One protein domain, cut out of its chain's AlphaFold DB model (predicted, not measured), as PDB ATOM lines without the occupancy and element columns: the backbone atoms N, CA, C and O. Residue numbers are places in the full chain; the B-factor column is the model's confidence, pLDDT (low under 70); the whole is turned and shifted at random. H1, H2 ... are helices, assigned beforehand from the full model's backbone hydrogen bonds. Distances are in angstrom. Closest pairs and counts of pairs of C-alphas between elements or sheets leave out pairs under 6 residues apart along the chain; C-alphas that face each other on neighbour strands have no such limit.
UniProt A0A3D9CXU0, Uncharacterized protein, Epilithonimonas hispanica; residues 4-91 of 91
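AT A GLANCE: This is residues 4 to 91 of the 91 residues of an uncharacterized protein of Epilithonimonas hispanica (UniProt A0A3D9CXU0). Two helices, H5 and H7, run opposite ways as the spaced legs of a frame, with short H6 at one end between them and H4 crossing the other end; the small helix H2 fills the middle of this frame, next to H7. H3 packs on H2, and H1 sits at the far end of H4, with the stretch of residues 13 to 22 leading from it back to H2. The printed part has 88 residues with seven named helices, in the order H1 to H7, and no named strand: the class is all helix. It is compact, with a radius of gyration of the C-alphas of 12.2 A, and rounded, with spans of 32 by 30 by 23 A.

IN THESE COORDINATES: The longest helix, H5, holds residues 55 to 68 and measures 19.9 A from C-alpha 55 at (-10.005, -9.525, -87.743) to C-alpha 68. H6 follows at residues 72 to 76, and H7 at residues 78 to 89, 16.7 A long, ending at C-alpha 89 at (-3.081, -20.504, -85.882). Before H5 comes H4, residues 38 to 50, 18.3 A long. H1, residues 4 to 12, is 11.1 A long and begins at C-alpha 4 at (-17.115, -4.898, -77.580). H2 is residues 23 to 26 and H3 residues 31 to 34.

HOW THE PARTS SIT: H5 touches H6 with residues 62 to 67 alone; the closest C-alphas, of Lys 63 and Ala 75, are 4.4 A apart. H6 and H7 meet only through their link. H5 and H7 are close but not clearly touching, closest at the C-alphas of Lys 63 and Ala 78, 7.0 A, with a shallow tilt of 25 degrees, opposite ways. H7 touches H2, where the C-alphas of Phe 26 and Gly 81 are 4.3 A apart. H2 and H3 touch only at the corner, closest at the C-alphas of Thr 24 and Tyr 33, 3.9 A. Residues 85 to 89 of H7 touch residues 38 to 42 of H4, about perpendicular at 87 degrees; the closest C-alphas, of Leu 42 and Glu 89, are 6.8 A apart. H4 and H1 only just touch, with 3 pairs of C-alphas within 8 A, the closest those of Ile 10 and Ile 48 at 7.8 A. H1 and H5 are near each other, while H1 and H7 are apart. In H1, H4, H5, H6 and H7 every O i to N i+4 pair is within hydrogen-bond range; H2 and H3 are too short for such a pair, and the one O i to N i+3 pair is within range in H3 but not in H2.

THE WHOLE: The two C-alphas farthest apart, of Asn 70 and Lys 91, are 35.4 A apart. The printed part has no cut and ends at the chain's last residue. The link from H1 to H2, 10 residues, is short, and the other links are tight. The mean pLDDT of the printed part is 94.9, and no printed residue is under 70.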
ATOM      1  N   GLN A   4     -16.650  -4.150 -78.749       94.69
ATOM      2  CA  GLN A   4     -17.115  -4.898 -77.580       94.69
ATOM      3  C   GLN A   4     -18.571  -5.369 -77.726       94.69
ATOM      4  O   GLN A   4     -18.879  -6.506 -77.390       94.69
ATOM      5  N   LYS A   5     -19.461  -4.552 -78.315       93.88
ATOM      6  CA  LYS A   5     -20.859  -4.941 -78.576       93.88
ATOM      7  C   LYS A   5     -20.966  -6.062 -79.614       93.88
ATOM      8  O   LYS A   5     -21.879  -6.882 -79.526       93.88
ATOM      9  N   LYS A   6     -20.054  -6.112 -80.596       93.94
ATOM     10  CA  LYS A   6     -19.987  -7.221 -81.565       93.94
ATOM     11  C   LYS A   6     -19.641  -8.522 -80.837       93.94
ATOM     12  O   LYS A   6     -20.288  -9.537 -81.074       93.94
ATOM     13  N   LEU A   7     -18.686  -8.466 -79.907       94.94
ATOM     14  CA  LEU A   7     -18.252  -9.617 -79.112       94.94
ATOM     15  C   LEU A   7     -19.327 -10.091 -78.137       94.94
ATOM     16  O   LEU A   7     -19.636 -11.278 -78.107       94.94
ATOM     17  N   ASP A   8     -19.944  -9.166 -77.402       94.69
ATOM     18  CA  ASP A   8     -21.071  -9.446 -76.509       94.69
ATOM     19  C   ASP A   8     -22.180 -10.204 -77.263       94.69
ATOM     20  O   ASP A   8     -22.691 -11.223 -76.790       94.69
ATOM     21  N   LYS A   9     -22.493  -9.772 -78.495       94.06
ATOM     22  CA  LYS A   9     -23.495 -10.414 -79.357       94.06
ATOM     23  C   LYS A   9     -23.153 -11.866 -79.692       94.06
ATOM     24  O   LYS A   9     -24.021 -12.720 -79.557       94.06
ATOM     25  N   ILE A  10     -21.919 -12.155 -80.108       95.12
ATOM     26  CA  ILE A  10     -21.550 -13.502 -80.574       95.12
ATOM     27  C   ILE A  10     -21.169 -14.454 -79.428       95.12
ATOM     28  O   ILE A  10     -21.355 -15.665 -79.542       95.12
ATOM     29  N   PHE A  11     -20.652 -13.945 -78.305       95.19
ATOM     30  CA  PHE A  11     -20.180 -14.774 -77.190       95.19
ATOM     31  C   PHE A  11     -21.164 -14.897 -76.030       95.19
ATOM     32  O   PHE A  11     -21.081 -15.875 -75.288       95.19
ATOM     33  N   SER A  12     -22.083 -13.946 -75.861       93.69
ATOM     34  CA  SER A  12     -22.983 -13.910 -74.703       93.69
ATOM     35  C   SER A  12     -24.410 -13.475 -75.061       93.69
ATOM     36  O   SER A  12     -25.157 -13.008 -74.203       93.69
ATOM     37  N   ASN A  13     -24.819 -13.632 -76.327       90.44
ATOM     38  CA  ASN A  13     -26.149 -13.257 -76.829       90.44
ATOM     39  C   ASN A  13     -26.526 -11.795 -76.514       90.44
ATOM     40  O   ASN A  13     -27.677 -11.483 -76.224       90.44
ATOM     41  N   GLY A  14     -25.539 -10.897 -76.554       87.38
ATOM     42  CA  GLY A  14     -25.699  -9.469 -76.271       87.38
ATOM     43  C   GLY A  14     -25.475  -9.078 -74.809       87.38
ATOM     44  O   GLY A  14     -25.476  -7.885 -74.513       87.38
ATOM     45  N   ASN A  15     -25.245 -10.041 -73.911       92.00
ATOM     46  CA  ASN A  15     -24.834  -9.766 -72.534       92.00
ATOM     47  C   ASN A  15     -23.334  -9.445 -72.444       92.00
ATOM     48  O   ASN A  15     -22.575  -9.676 -73.383       92.00
ATOM     49  N   LEU A  16     -22.903  -8.925 -71.291       91.88
ATOM     50  CA  LEU A  16     -21.503  -8.584 -71.040       91.88
ATOM     51  C   LEU A  16     -20.632  -9.842 -71.029       91.88
ATOM     52  O   LEU A  16     -20.633 -10.618 -70.073       91.88
ATOM     53  N   TRP A  17     -19.852 -10.027 -72.091       93.81
ATOM     54  CA  TRP A  17     -18.915 -11.133 -72.172       93.81
ATOM     55  C   TRP A  17     -17.606 -10.810 -71.443       93.81
ATOM     56  O   TRP A  17     -17.027  -9.739 -71.611       93.81
ATOM     57  N   LYS A  18     -17.086 -11.765 -70.664       91.88
ATOM     58  CA  LYS A  18     -15.908 -11.553 -69.803       91.88
ATOM     59  C   LYS A  18     -14.612 -11.177 -70.542       91.88
ATOM     60  O   LYS A  18     -13.758 -10.542 -69.945       91.88
ATOM     61  N   HIS A  19     -14.479 -11.525 -71.825       91.19
ATOM     62  CA  HIS A  19     -13.310 -11.193 -72.657       91.19
ATOM     63  C   HIS A  19     -13.616 -10.116 -73.711       91.19
ATOM     64  O   HIS A  19     -12.904  -9.986 -74.708       91.19
ATOM     65  N   ARG A  20     -14.691  -9.335 -73.528       93.12
ATOM     66  CA  ARG A  20     -15.125  -8.299 -74.486       93.12
ATOM     67  C   ARG A  20     -14.088  -7.206 -74.746       93.12
ATOM     68  O   ARG A  20     -14.218  -6.473 -75.713       93.12
ATOM     69  N   THR A  21     -13.089  -7.078 -73.884       93.62
ATOM     70  CA  THR A  21     -11.944  -6.169 -74.022       93.62
ATOM     71  C   THR A  21     -10.930  -6.642 -75.060       93.62
ATOM     72  O   THR A  21     -10.106  -5.841 -75.469       93.62
ATOM     73  N   LEU A  22     -10.940  -7.921 -75.457       95.81
ATOM     74  CA  LEU A  22      -9.931  -8.580 -76.306       95.81
ATOM     75  C   LEU A  22      -8.474  -8.462 -75.850       95.81
ATOM     76  O   LEU A  22      -7.593  -8.936 -76.567       95.81
ATOM     77  N   ARG A  23      -8.192  -7.959 -74.644       96.38
ATOM     78  CA  ARG A  23      -6.832  -8.019 -74.086       96.38
ATOM     79  C   ARG A  23      -6.334  -9.460 -73.992       96.38
ATOM     80  O   ARG A  23      -5.176  -9.730 -74.261       96.38
ATOM     81  N   THR A  24      -7.256 -10.402 -73.789       96.19
ATOM     82  CA  THR A  24      -7.036 -11.849 -73.921       96.19
ATOM     83  C   THR A  24      -6.378 -12.292 -75.237       96.19
ATOM     84  O   THR A  24      -5.690 -13.310 -75.237       96.19
ATOM     85  N   LEU A  25      -6.579 -11.576 -76.350       96.38
ATOM     86  CA  LEU A  25      -5.995 -11.901 -77.659       96.38
ATOM     87  C   LEU A  25      -4.865 -10.955 -78.060       96.38
ATOM     88  O   LEU A  25      -3.854 -11.409 -78.587       96.38
ATOM     89  N   PHE A  26      -5.061  -9.654 -77.857       97.31
ATOM     90  CA  PHE A  26      -4.204  -8.627 -78.442       97.31
ATOM     91  C   PHE A  26      -3.254  -7.978 -77.441       97.31
ATOM     92  O   PHE A  26      -2.392  -7.230 -77.874       97.31
ATOM     93  N   ASP A  27      -3.346  -8.269 -76.141       97.06
ATOM     94  CA  ASP A  27      -2.467  -7.660 -75.139       97.06
ATOM     95  C   ASP A  27      -1.597  -8.684 -74.404       97.06
ATOM     96  O   ASP A  27      -1.977  -9.111 -73.309       97.06
ATOM     97  N   PRO A  28      -0.417  -9.053 -74.949       96.06
ATOM     98  CA  PRO A  28       0.518  -9.983 -74.312       96.06
ATOM     99  C   PRO A  28       0.944  -9.594 -72.893       96.06
ATOM    100  O   PRO A  28       1.335 -10.456 -72.106       96.06
ATOM    101  N   ASN A  29       0.848  -8.310 -72.547       95.06
ATOM    102  CA  ASN A  29       1.255  -7.790 -71.248       95.06
ATOM    103  C   ASN A  29       0.109  -7.803 -70.224       95.06
ATOM    104  O   ASN A  29       0.335  -7.554 -69.038       95.06
ATOM    105  N   SER A  30      -1.121  -8.111 -70.643       95.56
ATOM    106  CA  SER A  30      -2.269  -8.200 -69.743       95.56
ATOM    107  C   SER A  30      -2.315  -9.520 -68.971       95.56
ATOM    108  O   SER A  30      -1.974 -10.590 -69.481       95.56
ATOM    109  N   SER A  31      -2.836  -9.470 -67.741       95.00
ATOM    110  CA  SER A  31      -3.181 -10.683 -66.988       95.00
ATOM    111  C   SER A  31      -4.183 -11.548 -67.755       95.00
ATOM    112  O   SER A  31      -3.997 -12.752 -67.856       95.00
ATOM    113  N   GLU A  32      -5.181 -10.932 -68.397       95.44
ATOM    114  CA  GLU A  32      -6.183 -11.623 -69.219       95.44
ATOM    115  C   GLU A  32      -5.558 -12.489 -70.323       95.44
ATOM    116  O   GLU A  32      -6.052 -13.582 -70.605       95.44
ATOM    117  N   TYR A  33      -4.490 -12.012 -70.966       96.44
ATOM    118  CA  TYR A  33      -3.745 -12.787 -71.953       96.44
ATOM    119  C   TYR A  33      -2.945 -13.903 -71.291       96.44
ATOM    120  O   TYR A  33      -3.011 -15.046 -71.743       96.44
ATOM    121  N   ASN A  34      -2.209 -13.594 -70.227       95.75
ATOM    122  CA  ASN A  34      -1.318 -14.547 -69.564       95.75
ATOM    123  C   ASN A  34      -2.069 -15.687 -68.856       95.75
ATOM    124  O   ASN A  34      -1.589 -16.817 -68.828       95.75
ATOM    125  N   GLU A  35      -3.272 -15.420 -68.355       96.06
ATOM    126  CA  GLU A  35      -4.138 -16.399 -67.688       96.06
ATOM    127  C   GLU A  35      -4.963 -17.248 -68.669       96.06
ATOM    128  O   GLU A  35      -5.563 -18.249 -68.277       96.06
ATOM    129  N   THR A  36      -5.002 -16.882 -69.954       95.00
ATOM    130  CA  THR A  36      -5.763 -17.620 -70.970       95.00
ATOM    131  C   THR A  36      -4.837 -18.514 -71.792       95.00
ATOM    132  O   THR A  36      -3.864 -18.040 -72.375       95.00
ATOM    133  N   SER A  37      -5.136 -19.811 -71.909       96.69
ATOM    134  CA  SER A  37      -4.333 -20.727 -72.737       96.69
ATOM    135  C   SER A  37      -4.362 -20.341 -74.223       96.69
ATOM    136  O   SER A  37      -5.325 -19.737 -74.699       96.69
ATOM    137  N   MET A  38      -3.316 -20.691 -74.983       96.38
ATOM    138  CA  MET A  38      -3.290 -20.428 -76.432       96.38
ATOM    139  C   MET A  38      -4.441 -21.140 -77.160       96.38
ATOM    140  O   MET A  38      -5.081 -20.532 -78.008       96.38
ATOM    141  N   GLU A  39      -4.777 -22.370 -76.766       96.62
ATOM    142  CA  GLU A  39      -5.950 -23.099 -77.275       96.62
ATOM    143  C   GLU A  39      -7.232 -22.277 -77.116       96.62
ATOM    144  O   GLU A  39      -7.982 -22.087 -78.071       96.62
ATOM    145  N   LYS A  40      -7.446 -21.682 -75.934       96.50
ATOM    146  CA  LYS A  40      -8.632 -20.861 -75.691       96.50
ATOM    147  C   LYS A  40      -8.633 -19.574 -76.515       96.50
ATOM    148  O   LYS A  40      -9.694 -19.131 -76.957       96.50
ATOM    149  N   LYS A  41      -7.461 -18.975 -76.746       97.25
ATOM    150  CA  LYS A  41      -7.316 -17.824 -77.652       97.25
ATOM    151  C   LYS A  41      -7.704 -18.200 -79.085       97.25
ATOM    152  O   LYS A  41      -8.435 -17.446 -79.725       97.25
ATOM    153  N   LEU A  42      -7.286 -19.375 -79.556       96.75
ATOM    154  CA  LEU A  42      -7.640 -19.891 -80.880       96.75
ATOM    155  C   LEU A  42      -9.137 -20.227 -80.997       96.75
ATOM    156  O   LEU A  42      -9.745 -19.906 -82.011       96.75
ATOM    157  N   GLU A  43      -9.778 -20.761 -79.951       96.44
ATOM    158  CA  GLU A  43     -11.241 -20.950 -79.939       96.44
ATOM    159  C   GLU A  43     -12.005 -19.625 -80.089       96.44
ATOM    160  O   GLU A  43     -13.003 -19.541 -80.810       96.44
ATOM    161  N   ILE A  44     -11.547 -18.575 -79.397       96.25
ATOM    162  CA  ILE A  44     -12.135 -17.237 -79.515       96.25
ATOM    163  C   ILE A  44     -11.954 -16.718 -80.946       96.25
ATOM    164  O   ILE A  44     -12.916 -16.235 -81.546       96.25
ATOM    165  N   LEU A  45     -10.743 -16.833 -81.492       96.12
ATOM    166  CA  LEU A  45     -10.423 -16.433 -82.859       96.12
ATOM    167  C   LEU A  45     -11.317 -17.145 -83.883       96.12
ATOM    168  O   LEU A  45     -11.930 -16.482 -84.721       96.12
ATOM    169  N   GLN A  46     -11.454 -18.467 -83.773       95.81
ATOM    170  CA  GLN A  46     -12.301 -19.257 -84.661       95.81
ATOM    171  C   GLN A  46     -13.748 -18.763 -84.619       95.81
ATOM    172  O   GLN A  46     -14.344 -18.483 -85.655       95.81
ATOM    173  N   LYS A  47     -14.292 -18.535 -83.420       96.31
ATOM    174  CA  LYS A  47     -15.663 -18.043 -83.266       96.31
ATOM    175  C   LYS A  47     -15.871 -16.639 -83.849       96.31
ATOM    176  O   LYS A  47     -16.951 -16.354 -84.370       96.31
ATOM    177  N   ILE A  48     -14.865 -15.763 -83.795       95.38
ATOM    178  CA  ILE A  48     -14.888 -14.452 -84.471       95.38
ATOM    179  C   ILE A  48     -14.974 -14.645 -85.995       95.38
ATOM    180  O   ILE A  48     -15.831 -14.031 -86.637       95.38
ATOM    181  N   ARG A  49     -14.153 -15.542 -86.561       93.94
ATOM    182  CA  ARG A  49     -14.148 -15.859 -88.001       93.94
ATOM    183  C   ARG A  49     -15.458 -16.494 -88.469       93.94
ATOM    184  O   ARG A  49     -16.008 -16.059 -89.480       93.94
ATOM    185  N   ASP A  50     -16.008 -17.441 -87.711       96.56
ATOM    186  CA  ASP A  50     -17.281 -18.115 -88.024       96.56
ATOM    187  C   ASP A  50     -18.454 -17.126 -88.113       96.56
ATOM    188  O   ASP A  50     -19.409 -17.322 -88.865       96.56
ATOM    189  N   ASN A  51     -18.364 -16.016 -87.376       95.94
ATOM    190  CA  ASN A  51     -19.339 -14.927 -87.399       95.94
ATOM    191  C   ASN A  51     -19.025 -13.843 -88.445       95.94
ATOM    192  O   ASN A  51     -19.659 -12.786 -88.434       95.94
ATOM    193  N   LYS A  52     -18.083 -14.101 -89.364       95.06
ATOM    194  CA  LYS A  52     -17.685 -13.209 -90.468       95.06
ATOM    195  C   LYS A  52     -17.217 -11.827 -90.000       95.06
ATOM    196  O   LYS A  52     -17.409 -10.836 -90.702       95.06
ATOM    197  N   ILE A  53     -16.629 -11.748 -88.807       94.38
ATOM    198  CA  ILE A  53     -16.010 -10.517 -88.318       94.38
ATOM    199  C   ILE A  53     -14.595 -10.440 -88.892       94.38
ATOM    200  O   ILE A  53     -13.789 -11.346 -88.679       94.38
ATOM    201  N   ASP A  54     -14.303  -9.355 -89.611       93.94
ATOM    202  CA  ASP A  54     -12.956  -9.087 -90.106       93.94
ATOM    203  C   ASP A  54     -12.017  -8.792 -88.931       93.94
ATOM    204  O   ASP A  54     -12.279  -7.928 -88.090       93.94
ATOM    205  N   LEU A  55     -10.932  -9.554 -88.863       93.75
ATOM    206  CA  LEU A  55     -10.005  -9.525 -87.743       93.75
ATOM    207  C   LEU A  55      -9.093  -8.295 -87.756       93.75
ATOM    208  O   LEU A  55      -8.757  -7.792 -86.687       93.75
ATOM    209  N   ASN A  56      -8.731  -7.790 -88.939       94.62
ATOM    210  CA  ASN A  56      -7.949  -6.561 -89.062       94.62
ATOM    211  C   ASN A  56      -8.813  -5.361 -88.666       94.62
ATOM    212  O   ASN A  56      -8.392  -4.546 -87.853       94.62
ATOM    213  N   GLN A  57     -10.067  -5.317 -89.129       95.06
ATOM    214  CA  GLN A  57     -11.027  -4.301 -88.694       95.06
ATOM    215  C   GLN A  57     -11.245  -4.353 -87.176       95.06
ATOM    216  O   GLN A  57     -11.316  -3.318 -86.516       95.06
ATOM    217  N   LEU A  58     -11.358  -5.554 -86.602       95.75
ATOM    218  CA  LEU A  58     -11.513  -5.737 -85.160       95.75
ATOM    219  C   LEU A  58     -10.288  -5.238 -84.376       95.75
ATOM    220  O   LEU A  58     -10.452  -4.650 -83.307       95.75
ATOM    221  N   LEU A  59      -9.081  -5.457 -84.904       96.94
ATOM    222  CA  LEU A  59      -7.834  -4.950 -84.336       96.94
ATOM    223  C   LEU A  59      -7.764  -3.416 -84.395       96.94
ATOM    224  O   LEU A  59      -7.390  -2.790 -83.404       96.94
ATOM    225  N   ASP A  60      -8.166  -2.806 -85.510       96.56
ATOM    226  CA  ASP A  60      -8.192  -1.345 -85.652       96.56
ATOM    227  C   ASP A  60      -9.185  -0.705 -84.671       96.56
ATOM    228  O   ASP A  60      -8.830   0.219 -83.938       96.56
ATOM    229  N   GLU A  61     -10.399  -1.258 -84.561       96.50
ATOM    230  CA  GLU A  61     -11.406  -0.801 -83.592       96.50
ATOM    231  C   GLU A  61     -10.943  -0.987 -82.133       96.50
ATOM    232  O   GLU A  61     -11.279  -0.181 -81.260       96.50
ATOM    233  N   TYR A  62     -10.177  -2.047 -81.851       96.62
ATOM    234  CA  TYR A  62      -9.551  -2.275 -80.547       96.62
ATOM    235  C   TYR A  62      -8.522  -1.185 -80.225       96.62
ATOM    236  O   TYR A  62      -8.571  -0.600 -79.140       96.62
ATOM    237  N   LYS A  63      -7.621  -0.875 -81.165       97.12
ATOM    238  CA  LYS A  63      -6.590   0.157 -80.986       97.12
ATOM    239  C   LYS A  63      -7.214   1.533 -80.784       97.12
ATOM    240  O   LYS A  63      -6.869   2.216 -79.821       97.12
ATOM    241  N   GLU A  64      -8.164   1.911 -81.640       96.75
ATOM    242  CA  GLU A  64      -8.869   3.195 -81.558       96.75
ATOM    243  C   GLU A  64      -9.539   3.375 -80.189       96.75
ATOM    244  O   GLU A  64      -9.412   4.423 -79.555       96.75
ATOM    245  N   PHE A  65     -10.199   2.329 -79.686       95.94
ATOM    246  CA  PHE A  65     -10.820   2.356 -78.366       95.94
ATOM    247  C   PHE A  65      -9.811   2.657 -77.253       95.94
ATOM    248  O   PHE A  65     -10.049   3.550 -76.445       95.94
ATOM    249  N   TYR A  66      -8.680   1.949 -77.206       95.75
ATOM    250  CA  TYR A  66      -7.698   2.155 -76.140       95.75
ATOM    251  C   TYR A  66      -6.952   3.487 -76.254       95.75
ATOM    252  O   TYR A  66      -6.602   4.068 -75.227       95.75
ATOM    253  N   ILE A  67      -6.765   4.015 -77.466       96.38
ATOM    254  CA  ILE A  67      -6.258   5.378 -77.670       96.38
ATOM    255  C   ILE A  67      -7.234   6.398 -77.066       96.38
ATOM    256  O   ILE A  67      -6.820   7.230 -76.260       96.38
ATOM    257  N   ASN A  68      -8.529   6.280 -77.373       95.81
ATOM    258  CA  ASN A  68      -9.569   7.173 -76.848       95.81
ATOM    259  C   ASN A  68      -9.736   7.072 -75.318       95.81
ATOM    260  O   ASN A  68     -10.098   8.049 -74.668       95.81
ATOM    261  N   GLU A  69      -9.414   5.919 -74.728       94.19
ATOM    262  CA  GLU A  69      -9.405   5.686 -73.275       94.19
ATOM    263  C   GLU A  69      -8.111   6.160 -72.576       94.19
ATOM    264  O   GLU A  69      -7.877   5.819 -71.415       94.19
ATOM    265  N   ASN A  70      -7.244   6.924 -73.256       95.88
ATOM    266  CA  ASN A  70      -5.928   7.358 -72.759       95.88
ATOM    267  C   ASN A  70      -5.002   6.190 -72.355       95.88
ATOM    268  O   ASN A  70      -4.187   6.295 -71.437       95.88
ATOM    269  N   LYS A  71      -5.115   5.058 -73.052       94.50
ATOM    270  CA  LYS A  71      -4.327   3.833 -72.844       94.50
ATOM    271  C   LYS A  71      -3.586   3.438 -74.123       94.50
ATOM    272  O   LYS A  71      -3.601   2.277 -74.522       94.50
ATOM    273  N   ALA A  72      -2.914   4.402 -74.756       95.12
ATOM    274  CA  ALA A  72      -2.184   4.198 -76.013       95.12
ATOM    275  C   ALA A  72      -1.186   3.023 -75.962       95.12
ATOM    276  O   ALA A  72      -1.109   2.254 -76.914       95.12
ATOM    277  N   HIS A  73      -0.535   2.797 -74.814       94.25
ATOM    278  CA  HIS A  73       0.364   1.657 -74.596       94.25
ATOM    279  C   HIS A  73      -0.291   0.287 -74.863       94.25
ATOM    280  O   HIS A  73       0.403  -0.647 -75.245       94.25
ATOM    281  N   VAL A  74      -1.613   0.153 -74.690       95.44
ATOM    282  CA  VAL A  74      -2.368  -1.076 -75.006       95.44
ATOM    283  C   VAL A  74      -2.572  -1.234 -76.517       95.44
ATOM    284  O   VAL A  74      -2.593  -2.351 -77.032       95.44
ATOM    285  N   ALA A  75      -2.722  -0.126 -77.244       95.50
ATOM    286  CA  ALA A  75      -2.853  -0.132 -78.697       95.50
ATOM    287  C   ALA A  75      -1.507  -0.401 -79.395       95.50
ATOM    288  O   ALA A  75      -1.471  -1.126 -80.387       95.50
ATOM    289  N   GLU A  76      -0.407   0.132 -78.857       95.12
ATOM    290  CA  GLU A  76       0.956  -0.027 -79.393       95.12
ATOM    291  C   GLU A  76       1.419  -1.491 -79.423       95.12
ATOM    292  O   GLU A  76       2.059  -1.930 -80.376       95.12
ATOM    293  N   ILE A  77       1.044  -2.268 -78.409       96.19
ATOM    294  CA  ILE A  77       1.393  -3.692 -78.279       96.19
ATOM    295  C   ILE A  77       0.413  -4.626 -79.009       96.19
ATOM    296  O   ILE A  77       0.670  -5.825 -79.134       96.19
ATOM    297  N   ALA A  78      -0.696  -4.094 -79.532       97.19
ATOM    298  CA  ALA A  78      -1.773  -4.886 -80.127       97.19
ATOM    299  C   ALA A  78      -1.312  -5.700 -81.347       97.19
ATOM    300  O   ALA A  78      -1.708  -6.852 -81.535       97.19
ATOM    301  N   ASP A  79      -0.433  -5.108 -82.161       96.38
ATOM    302  CA  ASP A  79       0.145  -5.764 -83.335       96.38
ATOM    303  C   ASP A  79       1.045  -6.946 -82.968       96.38
ATOM    304  O   ASP A  79       1.136  -7.915 -83.724       96.38
ATOM    305  N   GLU A  80       1.712  -6.891 -81.815       96.62
ATOM    306  CA  GLU A  80       2.526  -8.000 -81.325       96.62
ATOM    307  C   GLU A  80       1.641  -9.181 -80.924       96.62
ATOM    308  O   GLU A  80       1.853 -10.298 -81.407       96.62
ATOM    309  N   GLY A  81       0.601  -8.929 -80.122       95.88
ATOM    310  CA  GLY A  81      -0.384  -9.949 -79.758       95.88
ATOM    311  C   GLY A  81      -1.028 -10.583 -80.990       95.88
ATOM    312  O   GLY A  81      -1.110 -11.809 -81.094       95.88
ATOM    313  N   TYR A  82      -1.380  -9.762 -81.980       96.44
ATOM    314  CA  TYR A  82      -1.932 -10.239 -83.243       96.44
ATOM    315  C   TYR A  82      -0.970 -11.155 -84.015       96.44
ATOM    316  O   TYR A  82      -1.350 -12.252 -84.428       96.44
ATOM    317  N   LYS A  83       0.303 -10.760 -84.158       96.31
ATOM    318  CA  LYS A  83       1.334 -11.586 -84.813       96.31
ATOM    319  C   LYS A  83       1.538 -12.924 -84.104       96.31
ATOM    320  O   LYS A  83       1.675 -13.950 -84.772       96.31
ATOM    321  N   ILE A  84       1.558 -12.932 -82.768       96.06
ATOM    322  CA  ILE A  84       1.689 -14.166 -81.980       96.06
ATOM    323  C   ILE A  84       0.485 -15.078 -82.218       96.06
ATOM    324  O   ILE A  84       0.663 -16.281 -82.420       96.06
ATOM    325  N   LEU A  85      -0.724 -14.515 -82.217       95.25
ATOM    326  CA  LEU A  85      -1.957 -15.258 -82.443       95.25
ATOM    327  C   LEU A  85      -1.955 -15.936 -83.823       95.25
ATOM    328  O   LEU A  85      -2.103 -17.156 -83.897       95.25
ATOM    329  N   LEU A  86      -1.678 -15.187 -84.898       94.69
ATOM    330  CA  LEU A  86      -1.616 -15.740 -86.260       94.69
ATOM    331  C   LEU A  86      -0.520 -16.800 -86.419       94.69
ATOM    332  O   LEU A  86      -0.724 -17.824 -87.066       94.69
ATOM    333  N   LYS A  87       0.647 -16.599 -85.795       96.00
ATOM    334  CA  LYS A  87       1.739 -17.582 -85.833       96.00
ATOM    335  C   LYS A  87       1.344 -18.923 -85.207       96.00
ATOM    336  O   LYS A  87       1.883 -19.944 -85.618       96.00
ATOM    337  N   ASN A  88       0.471 -18.927 -84.199       94.50
ATOM    338  CA  ASN A  88       0.003 -20.163 -83.571       94.50
ATOM    339  C   ASN A  88      -1.213 -20.775 -84.278       94.50
ATOM    340  O   ASN A  88      -1.387 -21.978 -84.173       94.50
ATOM    341  N   GLU A  89      -2.001 -19.991 -85.020       91.56
ATOM    342  CA  GLU A  89      -3.081 -20.504 -85.882       91.56
ATOM    343  C   GLU A  89      -2.542 -21.336 -87.064       91.56
ATOM    344  O   GLU A  89      -3.191 -22.276 -87.503       91.56
ATOM    345  N   MET A  90      -1.347 -21.011 -87.572       84.50
ATOM    346  CA  MET A  90      -0.716 -21.701 -88.714       84.50
ATOM    347  C   MET A  90       0.104 -22.952 -88.346       84.50
ATOM    348  O   MET A  90       0.780 -23.502 -89.217       84.50
ATOM    349  N   LYS A  91       0.129 -23.349 -87.071       74.56
ATOM    350  CA  LYS A  91       0.850 -24.542 -86.599       74.56
ATOM    351  C   LYS A  91      -0.074 -25.746 -86.553       74.56
ATOM    352  O   LYS A  91       0.424 -26.837 -86.896       74.56
TER     353      LYS A  91